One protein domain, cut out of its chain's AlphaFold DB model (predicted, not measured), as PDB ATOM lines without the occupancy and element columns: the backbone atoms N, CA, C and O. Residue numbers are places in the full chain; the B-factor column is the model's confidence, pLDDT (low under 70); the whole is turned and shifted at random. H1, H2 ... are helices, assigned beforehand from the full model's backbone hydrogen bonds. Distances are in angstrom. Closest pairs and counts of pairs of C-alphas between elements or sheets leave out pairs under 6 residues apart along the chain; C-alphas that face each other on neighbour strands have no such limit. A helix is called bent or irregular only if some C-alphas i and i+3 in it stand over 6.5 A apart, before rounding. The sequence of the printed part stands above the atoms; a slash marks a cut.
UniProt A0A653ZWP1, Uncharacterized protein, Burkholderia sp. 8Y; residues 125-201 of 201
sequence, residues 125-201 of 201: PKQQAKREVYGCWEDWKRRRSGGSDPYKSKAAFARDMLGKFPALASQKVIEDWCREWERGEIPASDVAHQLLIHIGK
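What this domain is: This is residues 125 to 201 of the 201 residues of an uncharacterized protein of Burkholderia sp. 8Y (UniProt A0A653ZWP1). Look first for the long helix H1: the shorter helices H2 and H3 touch each other at a steep angle near it, and the centres of the three make a triangle, a small body in which H1 is near the other two without clearly touching them. From that body a last helix, H4, leads away as an arm, and residues 191 to 201 stick out free. You will find 77 printed residues with four named helices, in the order H1, H2, H3, H4, and no named strand; the class is all helix. The whole is compact, with a radius of gyration of the C-alphas of 12.9 A, and spans 35 by 32 by 21 A.

How they stand to each other: Begin with H1, residues 125 to 145, the longest helix. H2, residues 154 to 164, is close to it but not clearly touching: the closest C-alphas, those of Val 133 and Met 161, are 6.7 A apart. These two run opposite ways at a steep tilt of 46 degrees. H3, residues 171 to 182, is likewise close to H1 but not clearly touching, with Trp 137 and Cys 178 the closest, their C-alphas 7.6 A apart, at a steep tilt of 59 degrees, the same way. H2 and H3 touch, their closest C-alphas being those of Ala 158 and Gln 171 at 5.4 A, and run opposite ways at a steep tilt of 58 degrees. H4, residues 188 to 199, is close to H1 but not clearly touching, with the C-alphas of Arg 131 and Asp 190 closest at 7.3 A; their steep tilt is 63 degrees, the same way. H4 is apart from H2 and from H3. Every O i to N i+4 pair is within hydrogen-bond range in H1, H2 and H3; in H4 it is 6 of 8.

Where its parts are: Find C-alpha 125 at (216.234, 222.420, 195.813); from there H1 runs 30.4 A to C-alpha 145 at (218.438, 249.933, 183.026). H2, from Lys 154 to Lys 164, is 15.2 A long, and H3, from Gln 171 to Glu 182, is 16.9 A. H4 runs 17.6 A from Ala 188 to C-alpha 199 at (210.145, 245.206, 208.929); it is neither bent nor irregular, but only just: C-alphas 189 and 192 are 6.2 A apart.

The domain as a whole: The two C-alphas farthest apart are those of Ser 170 and Lys 201, at 37.5 A. The printed part has no cut and ends at residue 201, the chain's last. The link from H3 to H4 is tight, and those from H1 to H2 and from H2 to H3 are short. Mean pLDDT of the printed part is 84.0; look to residues 187 to 201 for the values under 70.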
ATOM      1  N   PRO A 125     215.120 221.766 196.498       89.25
ATOM      2  CA  PRO A 125     216.234 222.420 195.813       89.25
ATOM      3  C   PRO A 125     215.789 223.278 194.622       89.25
ATOM      4  O   PRO A 125     216.446 224.261 194.281       89.25
ATOM      5  N   LYS A 126     214.652 222.950 193.991       89.25
ATOM      6  CA  LYS A 126     214.089 223.745 192.890       89.25
ATOM      7  C   LYS A 126     213.524 225.076 193.359       89.25
ATOM      8  O   LYS A 126     213.656 226.063 192.640       89.25
ATOM      9  N   GLN A 127     212.893 225.115 194.531       86.94
ATOM     10  CA  GLN A 127     212.349 226.354 195.089       86.94
ATOM     11  C   GLN A 127     213.472 227.275 195.553       86.94
ATOM     12  O   GLN A 127     213.417 228.478 195.303       86.94
ATOM     13  N   GLN A 128     214.526 226.709 196.145       88.44
ATOM     14  CA  GLN A 128     215.741 227.461 196.441       88.44
ATOM     15  C   GLN A 128     216.365 228.040 195.165       88.44
ATOM     16  O   GLN A 128     216.569 229.251 195.086       88.44
ATOM     17  N   ALA A 129     216.565 227.214 194.135       92.69
ATOM     18  CA  ALA A 129     217.082 227.682 192.852       92.69
ATOM     19  C   ALA A 129     216.182 228.760 192.220       92.69
ATOM     20  O   ALA A 129     216.691 229.739 191.687       92.69
ATOM     21  N   LYS A 130     214.848 228.642 192.313       91.88
ATOM     22  CA  LYS A 130     213.917 229.672 191.816       91.88
ATOM     23  C   LYS A 130     214.142 231.027 192.504       91.88
ATOM     24  O   LYS A 130     214.172 232.039 191.804       91.88
ATOM     25  N   ARG A 131     214.339 231.049 193.831       89.69
ATOM     26  CA  ARG A 131     214.648 232.275 194.600       89.69
ATOM     27  C   ARG A 131     215.979 232.893 194.171       89.69
ATOM     28  O   ARG A 131     216.058 234.088 193.907       89.69
ATOM     29  N   GLU A 132     217.017 232.073 194.042       92.38
ATOM     30  CA  GLU A 132     218.349 232.538 193.629       92.38
ATOM     31  C   GLU A 132     218.344 233.082 192.187       92.38
ATOM     32  O   GLU A 132     218.929 234.134 191.908       92.38
ATOM     33  N   VAL A 133     217.609 232.432 191.277       95.06
ATOM     34  CA  VAL A 133     217.379 232.929 189.910       95.06
ATOM     35  C   VAL A 133     216.621 234.255 189.916       95.06
ATOM     36  O   VAL A 133     216.958 235.131 189.122       95.06
ATOM     37  N   TYR A 134     215.630 234.434 190.796       94.12
ATOM     38  CA  TYR A 134     214.909 235.703 190.915       94.12
ATOM     39  C   TYR A 134     215.831 236.846 191.376       94.12
ATOM     40  O   TYR A 134     215.811 237.928 190.793       94.12
ATOM     41  N   GLY A 135     216.735 236.591 192.327       91.69
ATOM     42  CA  GLY A 135     217.781 237.556 192.691       91.69
ATOM     43  C   GLY A 135     218.677 237.933 191.502       91.69
ATOM     44  O   GLY A 135     218.893 239.114 191.225       91.69
ATOM     45  N   CYS A 136     219.128 236.938 190.729       94.69
ATOM     46  CA  CYS A 136     219.910 237.172 189.508       94.69
ATOM     47  C   CYS A 136     219.123 237.963 188.449       94.69
ATOM     48  O   CYS A 136     219.700 238.749 187.694       94.69
ATOM     49  N   TRP A 137     217.813 237.736 188.379       94.19
ATOM     50  CA  TRP A 137     216.900 238.424 187.479       94.19
ATOM     51  C   TRP A 137     216.755 239.907 187.829       94.19
ATOM     52  O   TRP A 137     216.911 240.757 186.951       94.19
ATOM     53  N   GLU A 138     216.508 240.233 189.099       92.75
ATOM     54  CA  GLU A 138     216.418 241.616 189.587       92.75
ATOM     55  C   GLU A 138     217.724 242.383 189.339       92.75
ATOM     56  O   GLU A 138     217.718 243.509 188.829       92.75
ATOM     57  N   ASP A 139     218.867 241.750 189.611       91.69
ATOM     58  CA  ASP A 139     220.175 242.334 189.322       91.69
ATOM     59  C   ASP A 139     220.397 242.542 187.821       91.69
ATOM     60  O   ASP A 139     220.917 243.587 187.412       91.69
ATOM     61  N   TRP A 140     219.977 241.590 186.980       93.69
ATOM     62  CA  TRP A 140     220.023 241.761 185.530       93.69
ATOM     63  C   TRP A 140     219.174 242.955 185.085       93.69
ATOM     64  O   TRP A 140     219.665 243.821 184.357       93.69
ATOM     65  N   LYS A 141     217.930 243.045 185.562       91.31
ATOM     66  CA  LYS A 141     217.015 244.155 185.266       91.31
ATOM     67  C   LYS A 141     217.609 245.499 185.681       91.31
ATOM     68  O   LYS A 141     217.571 246.438 184.886       91.31
ATOM     69  N   ARG A 142     218.209 245.586 186.872       88.94
ATOM     70  CA  ARG A 142     218.870 246.803 187.367       88.94
ATOM     71  C   ARG A 142     220.040 247.219 186.474       88.94
ATOM     72  O   ARG A 142     220.130 248.385 186.098       88.94
ATOM     73  N   ARG A 143     220.913 246.275 186.101       89.19
ATOM     74  CA  ARG A 143     222.076 246.543 185.231       89.19
ATOM     75  C   ARG A 143     221.656 246.980 183.833       89.19
ATOM     76  O   ARG A 143     222.174 247.974 183.326       89.19
ATOM     77  N   ARG A 144     220.655 246.304 183.262       88.56
ATOM     78  CA  ARG A 144     220.096 246.626 181.946       88.56
ATOM     79  C   ARG A 144     219.567 248.061 181.883       88.56
ATOM     80  O   ARG A 144     219.823 248.750 180.901       88.56
ATOM     81  N   SER A 145     218.896 248.536 182.932       82.38
ATOM     82  CA  SER A 145     218.438 249.933 183.026       82.38
ATOM     83  C   SER A 145     219.585 250.947 183.146       82.38
ATOM     84  O   SER A 145     219.418 252.101 182.770       82.38
ATOM     85  N   GLY A 146     220.753 250.526 183.641       83.19
ATOM     86  CA  GLY A 146     221.962 251.347 183.764       83.19
ATOM     87  C   GLY A 146     222.864 251.365 182.523       83.19
ATOM     88  O   GLY A 146     223.992 251.839 182.611       83.19
ATOM     89  N   GLY A 147     222.412 250.824 181.384       83.12
ATOM     90  CA  GLY A 147     223.161 250.826 180.118       83.12
ATOM     91  C   GLY A 147     224.161 249.677 179.939       83.12
ATOM     92  O   GLY A 147     224.776 249.569 178.880       83.12
ATOM     93  N   SER A 148     224.302 248.785 180.927       83.62
ATOM     94  CA  SER A 148     225.104 247.562 180.818       83.62
ATOM     95  C   SER A 148     224.173 246.355 180.762       83.62
ATOM     96  O   SER A 148     223.608 245.953 181.777       83.62
ATOM     97  N   ASP A 149     223.980 245.781 179.571       88.81
ATOM     98  CA  ASP A 149     223.137 244.597 179.402       88.81
ATOM     99  C   ASP A 149     223.992 243.321 179.273       88.81
ATOM    100  O   ASP A 149     224.488 243.021 178.182       88.81
ATOM    101  N   PRO A 150     224.197 242.556 180.365       87.81
ATOM    102  CA  PRO A 150     224.987 241.328 180.318       87.81
ATOM    103  C   PRO A 150     224.305 240.203 179.523       87.81
ATOM    104  O   PRO A 150     224.990 239.274 179.097       87.81
ATOM    105  N   TYR A 151     222.986 240.271 179.283       94.56
ATOM    106  CA  TYR A 151     222.253 239.238 178.547       94.56
ATOM    107  C   TYR A 151     221.368 239.850 177.465       94.56
ATOM    108  O   TYR A 151     220.363 240.488 177.739       94.56
ATOM    109  N   LYS A 152     221.655 239.545 176.196       91.12
ATOM    110  CA  LYS A 152     220.901 240.087 175.048       91.12
ATOM    111  C   LYS A 152     219.407 239.715 175.031       91.12
ATOM    112  O   LYS A 152     218.632 240.327 174.300       91.12
ATOM    113  N   SER A 153     218.994 238.675 175.760       94.12
ATOM    114  CA  SER A 153     217.605 238.204 175.804       94.12
ATOM    115  C   SER A 153     217.318 237.344 177.039       94.12
ATOM    116  O   SER A 153     218.236 236.804 177.659       94.12
ATOM    117  N   LYS A 154     216.026 237.139 177.345       94.75
ATOM    118  CA  LYS A 154     215.568 236.199 178.389       94.75
ATOM    119  C   LYS A 154     216.083 234.776 178.163       94.75
ATOM    120  O   LYS A 154     216.442 234.109 179.120       94.75
ATOM    121  N   ALA A 155     216.186 234.343 176.907       96.31
ATOM    122  CA  ALA A 155     216.741 233.036 176.562       96.31
ATOM    123  C   ALA A 155     218.244 232.934 176.877       96.31
ATOM    124  O   ALA A 155     218.714 231.892 177.330       96.31
ATOM    125  N   ALA A 156     219.009 234.014 176.666       96.56
ATOM    126  CA  ALA A 156     220.425 234.055 177.035       96.56
ATOM    127  C   ALA A 156     220.608 234.005 178.559       96.56
ATOM    128  O   ALA A 156     221.417 233.216 179.040       96.56
ATOM    129  N   PHE A 157     219.804 234.776 179.298       97.12
ATOM    130  CA  PHE A 157     219.746 234.714 180.759       97.12
ATOM    131  C   PHE A 157     219.379 233.304 181.247       97.12
ATOM    132  O   PHE A 157     220.107 232.712 182.037       97.12
ATOM    133  N   ALA A 158     218.297 232.721 180.726       97.44
ATOM    134  CA  ALA A 158     217.809 231.408 181.141       97.44
ATOM    135  C   ALA A 158     218.832 230.291 180.900       97.44
ATOM    136  O   ALA A 158     218.963 229.393 181.728       97.44
ATOM    137  N   ARG A 159     219.585 230.350 179.795       97.19
ATOM    138  CA  ARG A 159     220.653 229.383 179.512       97.19
ATOM    139  C   ARG A 159     221.801 229.479 180.517       97.19
ATOM    140  O   ARG A 159     222.295 228.448 180.958       97.19
ATOM    141  N   ASP A 160     222.202 230.695 180.883       97.38
ATOM    142  CA  ASP A 160     223.246 230.915 181.889       97.38
ATOM    143  C   ASP A 160     222.793 230.447 183.281       97.38
ATOM    144  O   ASP A 160     223.520 229.736 183.973       97.38
ATOM    145  N   MET A 161     221.548 230.749 183.661       97.62
ATOM    146  CA  MET A 161     220.970 230.285 184.926       97.62
ATOM    147  C   MET A 161     220.850 228.759 184.982       97.62
ATOM    148  O   MET A 161     221.139 228.162 186.015       97.62
ATOM    149  N   LEU A 162     220.487 228.106 183.874       96.38
ATOM    150  CA  LEU A 162     220.446 226.643 183.798       96.38
ATOM    151  C   LEU A 162     221.832 226.016 184.027       96.38
ATOM    152  O   LEU A 162     221.927 224.959 184.640       96.38
ATOM    153  N   GLY A 163     222.904 226.676 183.576       95.75
ATOM    154  CA  GLY A 163     224.278 226.252 183.854       95.75
ATOM    155  C   GLY A 163     224.705 226.463 185.311       95.75
ATOM    156  O   GLY A 163     225.490 225.680 185.836       95.75
ATOM    157  N   LYS A 164     224.177 227.499 185.975       95.56
ATOM    158  CA  LYS A 164     224.489 227.834 187.375       95.56
ATOM    159  C   LYS A 164     223.720 226.994 188.394       95.56
ATOM    160  O   LYS A 164     224.257 226.705 189.459       95.56
ATOM    161  N   PHE A 165     222.487 226.600 188.078       95.81
ATOM    162  CA  PHE A 165     221.586 225.929 189.016       95.81
ATOM    163  C   PHE A 165     221.202 224.525 188.518       95.81
ATOM    164  O   PHE A 165     220.179 224.368 187.846       95.81
ATOM    165  N   PRO A 166     221.963 223.474 188.881       92.56
ATOM    166  CA  PRO A 166     221.759 222.116 188.365       92.56
ATOM    167  C   PRO A 166     220.437 221.466 188.807       92.56
ATOM    168  O   PRO A 166     220.005 220.480 188.216       92.56
ATOM    169  N   ALA A 167     219.764 222.011 189.828       92.50
ATOM    170  CA  ALA A 167     218.432 221.568 190.241       92.50
ATOM    171  C   ALA A 167     217.336 221.891 189.200       92.50
ATOM    172  O   ALA A 167     216.231 221.338 189.257       92.50
ATOM    173  N   LEU A 168     217.617 222.795 188.256       94.06
ATOM    174  CA  LEU A 168     216.680 223.225 187.226       94.06
ATOM    175  C   LEU A 168     216.748 222.292 186.015       94.06
ATOM    176  O   LEU A 168     217.812 221.990 185.491       94.06
ATOM    177  N   ALA A 169     215.583 221.844 185.547       88.75
ATOM    178  CA  ALA A 169     215.503 220.824 184.500       88.75
ATOM    179  C   ALA A 169     215.428 221.393 183.074       88.75
ATOM    180  O   ALA A 169     215.625 220.660 182.109       88.75
ATOM    181  N   SER A 170     215.063 222.669 182.906       95.00
ATOM    182  CA  SER A 170     214.788 223.223 181.579       95.00
ATOM    183  C   SER A 170     214.930 224.737 181.527       95.00
ATOM    184  O   SER A 170     214.404 225.454 182.379       95.00
ATOM    185  N   GLN A 171     215.547 225.219 180.446       96.62
ATOM    186  CA  GLN A 171     215.605 226.638 180.095       96.62
ATOM    187  C   GLN A 171     214.197 227.248 179.987       96.62
ATOM    188  O   GLN A 171     213.977 228.372 180.430       96.62
ATOM    189  N   LYS A 172     213.227 226.488 179.452       96.12
ATOM    190  CA  LYS A 172     211.844 226.949 179.271       96.12
ATOM    191  C   LYS A 172     211.207 227.376 180.593       96.12
ATOM    192  O   LYS A 172     210.534 228.397 180.635       96.12
ATOM    193  N   VAL A 173     211.443 226.613 181.661       95.00
ATOM    194  CA  VAL A 173     210.876 226.896 182.988       95.00
ATOM    195  C   VAL A 173     211.363 228.250 183.506       95.00
ATOM    196  O   VAL A 173     210.575 229.029 184.024       95.00
ATOM    197  N   ILE A 174     212.644 228.557 183.298       96.31
ATOM    198  CA  ILE A 174     213.237 229.831 183.708       96.31
ATOM    199  C   ILE A 174     212.673 230.982 182.869       96.31
ATOM    200  O   ILE A 174     212.309 232.017 183.414       96.31
ATOM    201  N   GLU A 175     212.543 230.806 181.550       96.56
ATOM    202  CA  GLU A 175     211.935 231.827 180.689       96.56
ATOM    203  C   GLU A 175     210.477 232.124 181.052       96.56
ATOM    204  O   GLU A 175     210.060 233.284 180.998       96.56
ATOM    205  N   ASP A 176     209.707 231.094 181.404       94.94
ATOM    206  CA  ASP A 176     208.320 231.244 181.833       94.94
ATOM    207  C   ASP A 176     208.251 232.000 183.175       94.94
ATOM    208  O   ASP A 176     207.484 232.958 183.274       94.94
ATOM    209  N   TRP A 177     209.139 231.710 184.137       94.69
ATOM    210  CA  TRP A 177     209.263 232.508 185.369       94.69
ATOM    211  C   TRP A 177     209.596 233.973 185.089       94.69
ATOM    212  O   TRP A 177     208.956 234.867 185.632       94.69
ATOM    213  N   CYS A 178     210.538 234.248 184.185       94.44
ATOM    214  CA  CYS A 178     210.853 235.619 183.791       94.44
ATOM    215  C   CYS A 178     209.622 236.363 183.241       94.44
ATOM    216  O   CYS A 178     209.467 237.560 183.473       94.44
ATOM    217  N   ARG A 179     208.742 235.672 182.499       93.88
ATOM    218  CA  ARG A 179     207.485 236.251 181.989       93.88
ATOM    219  C   ARG A 179     206.471 236.488 183.107       93.88
ATOM    220  O   ARG A 179     205.768 237.487 183.046       93.88
ATOM    221  N   GLU A 180     206.376 235.585 184.078       93.12
ATOM    222  CA  GLU A 180     205.539 235.748 185.278       93.12
ATOM    223  C   GLU A 180     205.975 236.984 186.078       93.12
ATOM    224  O   GLU A 180     205.170 237.876 186.342       93.12
ATOM    225  N   TRP A 181     207.272 237.111 186.358       92.94
ATOM    226  CA  TRP A 181     207.824 238.232 187.124       92.94
ATOM    227  C   TRP A 181     207.636 239.581 186.434       92.94
ATOM    228  O   TRP A 181     207.332 240.573 187.087       92.94
ATOM    229  N   GLU A 182     207.746 239.630 185.105       90.38
ATOM    230  CA  GLU A 182     207.436 240.843 184.339       90.38
ATOM    231  C   GLU A 182     205.961 241.260 184.429       90.38
ATOM    232  O   GLU A 182     205.671 242.449 184.304       90.38
ATOM    233  N   ARG A 183     205.033 240.319 184.661       90.62
ATOM    234  CA  ARG A 183     203.606 240.616 184.887       90.62
ATOM    235  C   ARG A 183     203.297 241.051 186.322       90.62
ATOM    236  O   ARG A 183     202.149 241.371 186.613       90.62
ATOM    237  N   GLY A 184     204.291 241.068 187.212       83.62
ATOM    238  CA  GLY A 184     204.090 241.342 188.635       83.62
ATOM    239  C   GLY A 184     203.615 240.129 189.439       83.62
ATOM    240  O   GLY A 184     203.255 240.278 190.604       83.62
ATOM    241  N   GLU A 185     203.643 238.922 188.862       80.12
ATOM    242  CA  GLU A 185     203.427 237.672 189.598       80.12
ATOM    243  C   GLU A 185     204.719 237.317 190.352       80.12
ATOM    244  O   GLU A 185     205.505 236.467 189.933       80.12
ATOM    245  N   ILE A 186     204.983 238.025 191.454       71.19
ATOM    246  CA  ILE A 186     206.121 237.744 192.341       71.19
ATOM    247  C   ILE A 186     205.910 236.350 192.963       71.19
ATOM    248  O   ILE A 186     204.787 236.033 193.370       71.19
ATOM    249  N   PRO A 187     206.944 235.489 193.065       64.94
ATOM    250  CA  PRO A 187     206.812 234.202 193.737       64.94
ATOM    251  C   PRO A 187     206.262 234.390 195.152       64.94
ATOM    252  O   PRO A 187     206.782 235.195 195.921       64.94
ATOM    253  N   ALA A 188     205.251 233.606 195.539       57.94
ATOM    254  CA  ALA A 188     204.700 233.645 196.899       57.94
ATOM    255  C   ALA A 188     205.774 233.415 197.988       57.94
ATOM    256  O   ALA A 188     205.641 233.903 199.106       57.94
ATOM    257  N   SER A 189     206.868 232.725 197.641       58.44
ATOM    258  CA  SER A 189     208.040 232.534 198.500       58.44
ATOM    259  C   SER A 189     208.865 233.805 198.754       58.44
ATOM    260  O   SER A 189     209.610 233.831 199.726       58.44
ATOM    261  N   ASP A 190     208.743 234.844 197.922       59.31
ATOM    262  CA  ASP A 190     209.493 236.104 198.046       59.31
ATOM    263  C   ASP A 190     208.710 237.222 198.746       59.31
ATOM    264  O   ASP A 190     209.325 238.141 199.285       59.31
ATOM    265  N   VAL A 191     207.376 237.133 198.836       59.06
ATOM    266  CA  VAL A 191     206.568 238.110 199.596       59.06
ATOM    267  C   VAL A 191     206.973 238.104 201.076       59.06
ATOM    268  O   VAL A 191     207.134 239.161 201.680       59.06
ATOM    269  N   ALA A 192     207.235 236.924 201.647       55.12
ATOM    270  CA  ALA A 192     207.707 236.795 203.026       55.12
ATOM    271  C   ALA A 192     209.124 237.369 203.228       55.12
ATOM    272  O   ALA A 192     209.392 237.995 204.253       55.12
ATOM    273  N   HIS A 193     210.023 237.214 202.249       51.12
ATOM    274  CA  HIS A 193     211.393 237.723 202.353       51.12
ATOM    275  C   HIS A 193     211.467 239.244 202.128       51.12
ATOM    276  O   HIS A 193     212.168 239.938 202.862       51.12
ATOM    277  N   GLN A 194     210.669 239.795 201.205       50.47
ATOM    278  CA  GLN A 194     210.526 241.247 201.037       50.47
ATOM    279  C   GLN A 194     209.889 241.920 202.263       50.47
ATOM    280  O   GLN A 194     210.337 242.998 202.656       50.47
ATOM    281  N   LEU A 195     208.899 241.282 202.902       49.50
ATOM    282  CA  LEU A 195     208.298 241.784 204.143       49.50
ATOM    283  C   LEU A 195     209.285 241.746 205.321       49.50
ATOM    284  O   LEU A 195     209.361 242.713 206.072       49.50
ATOM    285  N   LEU A 196     210.104 240.697 205.449       46.50
ATOM    286  CA  LEU A 196     211.145 240.626 206.486       46.50
ATOM    287  C   LEU A 196     212.255 241.674 206.295       46.50
ATOM    288  O   LEU A 196     212.753 242.218 207.279       46.50
ATOM    289  N   ILE A 197     212.607 242.022 205.053       48.75
ATOM    290  CA  ILE A 197     213.582 243.088 204.760       48.75
ATOM    291  C   ILE A 197     213.013 244.490 205.063       48.75
ATOM    292  O   ILE A 197     213.778 245.386 205.421       48.75
ATOM    293  N   HIS A 198     211.696 244.699 204.946       40.44
ATOM    294  CA  HIS A 198     211.045 245.987 205.240       40.44
ATOM    295  C   HIS A 198     210.654 246.185 206.712       40.44
ATOM    296  O   HIS A 198     210.563 247.324 207.146       40.44
ATOM    297  N   ILE A 199     210.441 245.116 207.485       47.06
ATOM    298  CA  ILE A 199     210.145 245.206 208.929       47.06
ATOM    299  C   ILE A 199     211.434 245.387 209.763       47.06
ATOM    300  O   ILE A 199     211.377 245.791 210.920       47.06
ATOM    301  N   GLY A 200     212.606 245.113 209.178       41.62
ATOM    302  CA  GLY A 200     213.920 245.231 209.825       41.62
ATOM    303  C   GLY A 200     214.697 246.532 209.565       41.62
ATOM    304  O   GLY A 200     215.899 246.552 209.824       41.62
ATOM    305  N   LYS A 201     214.064 247.585 209.030       40.00
ATOM    306  CA  LYS A 201     214.642 248.934 208.876       40.00
ATOM    307  C   LYS A 201     213.816 249.952 209.645       40.00
ATOM    308  O   LYS A 201     214.441 250.884 210.191       40.00
TER     309      LYS A 201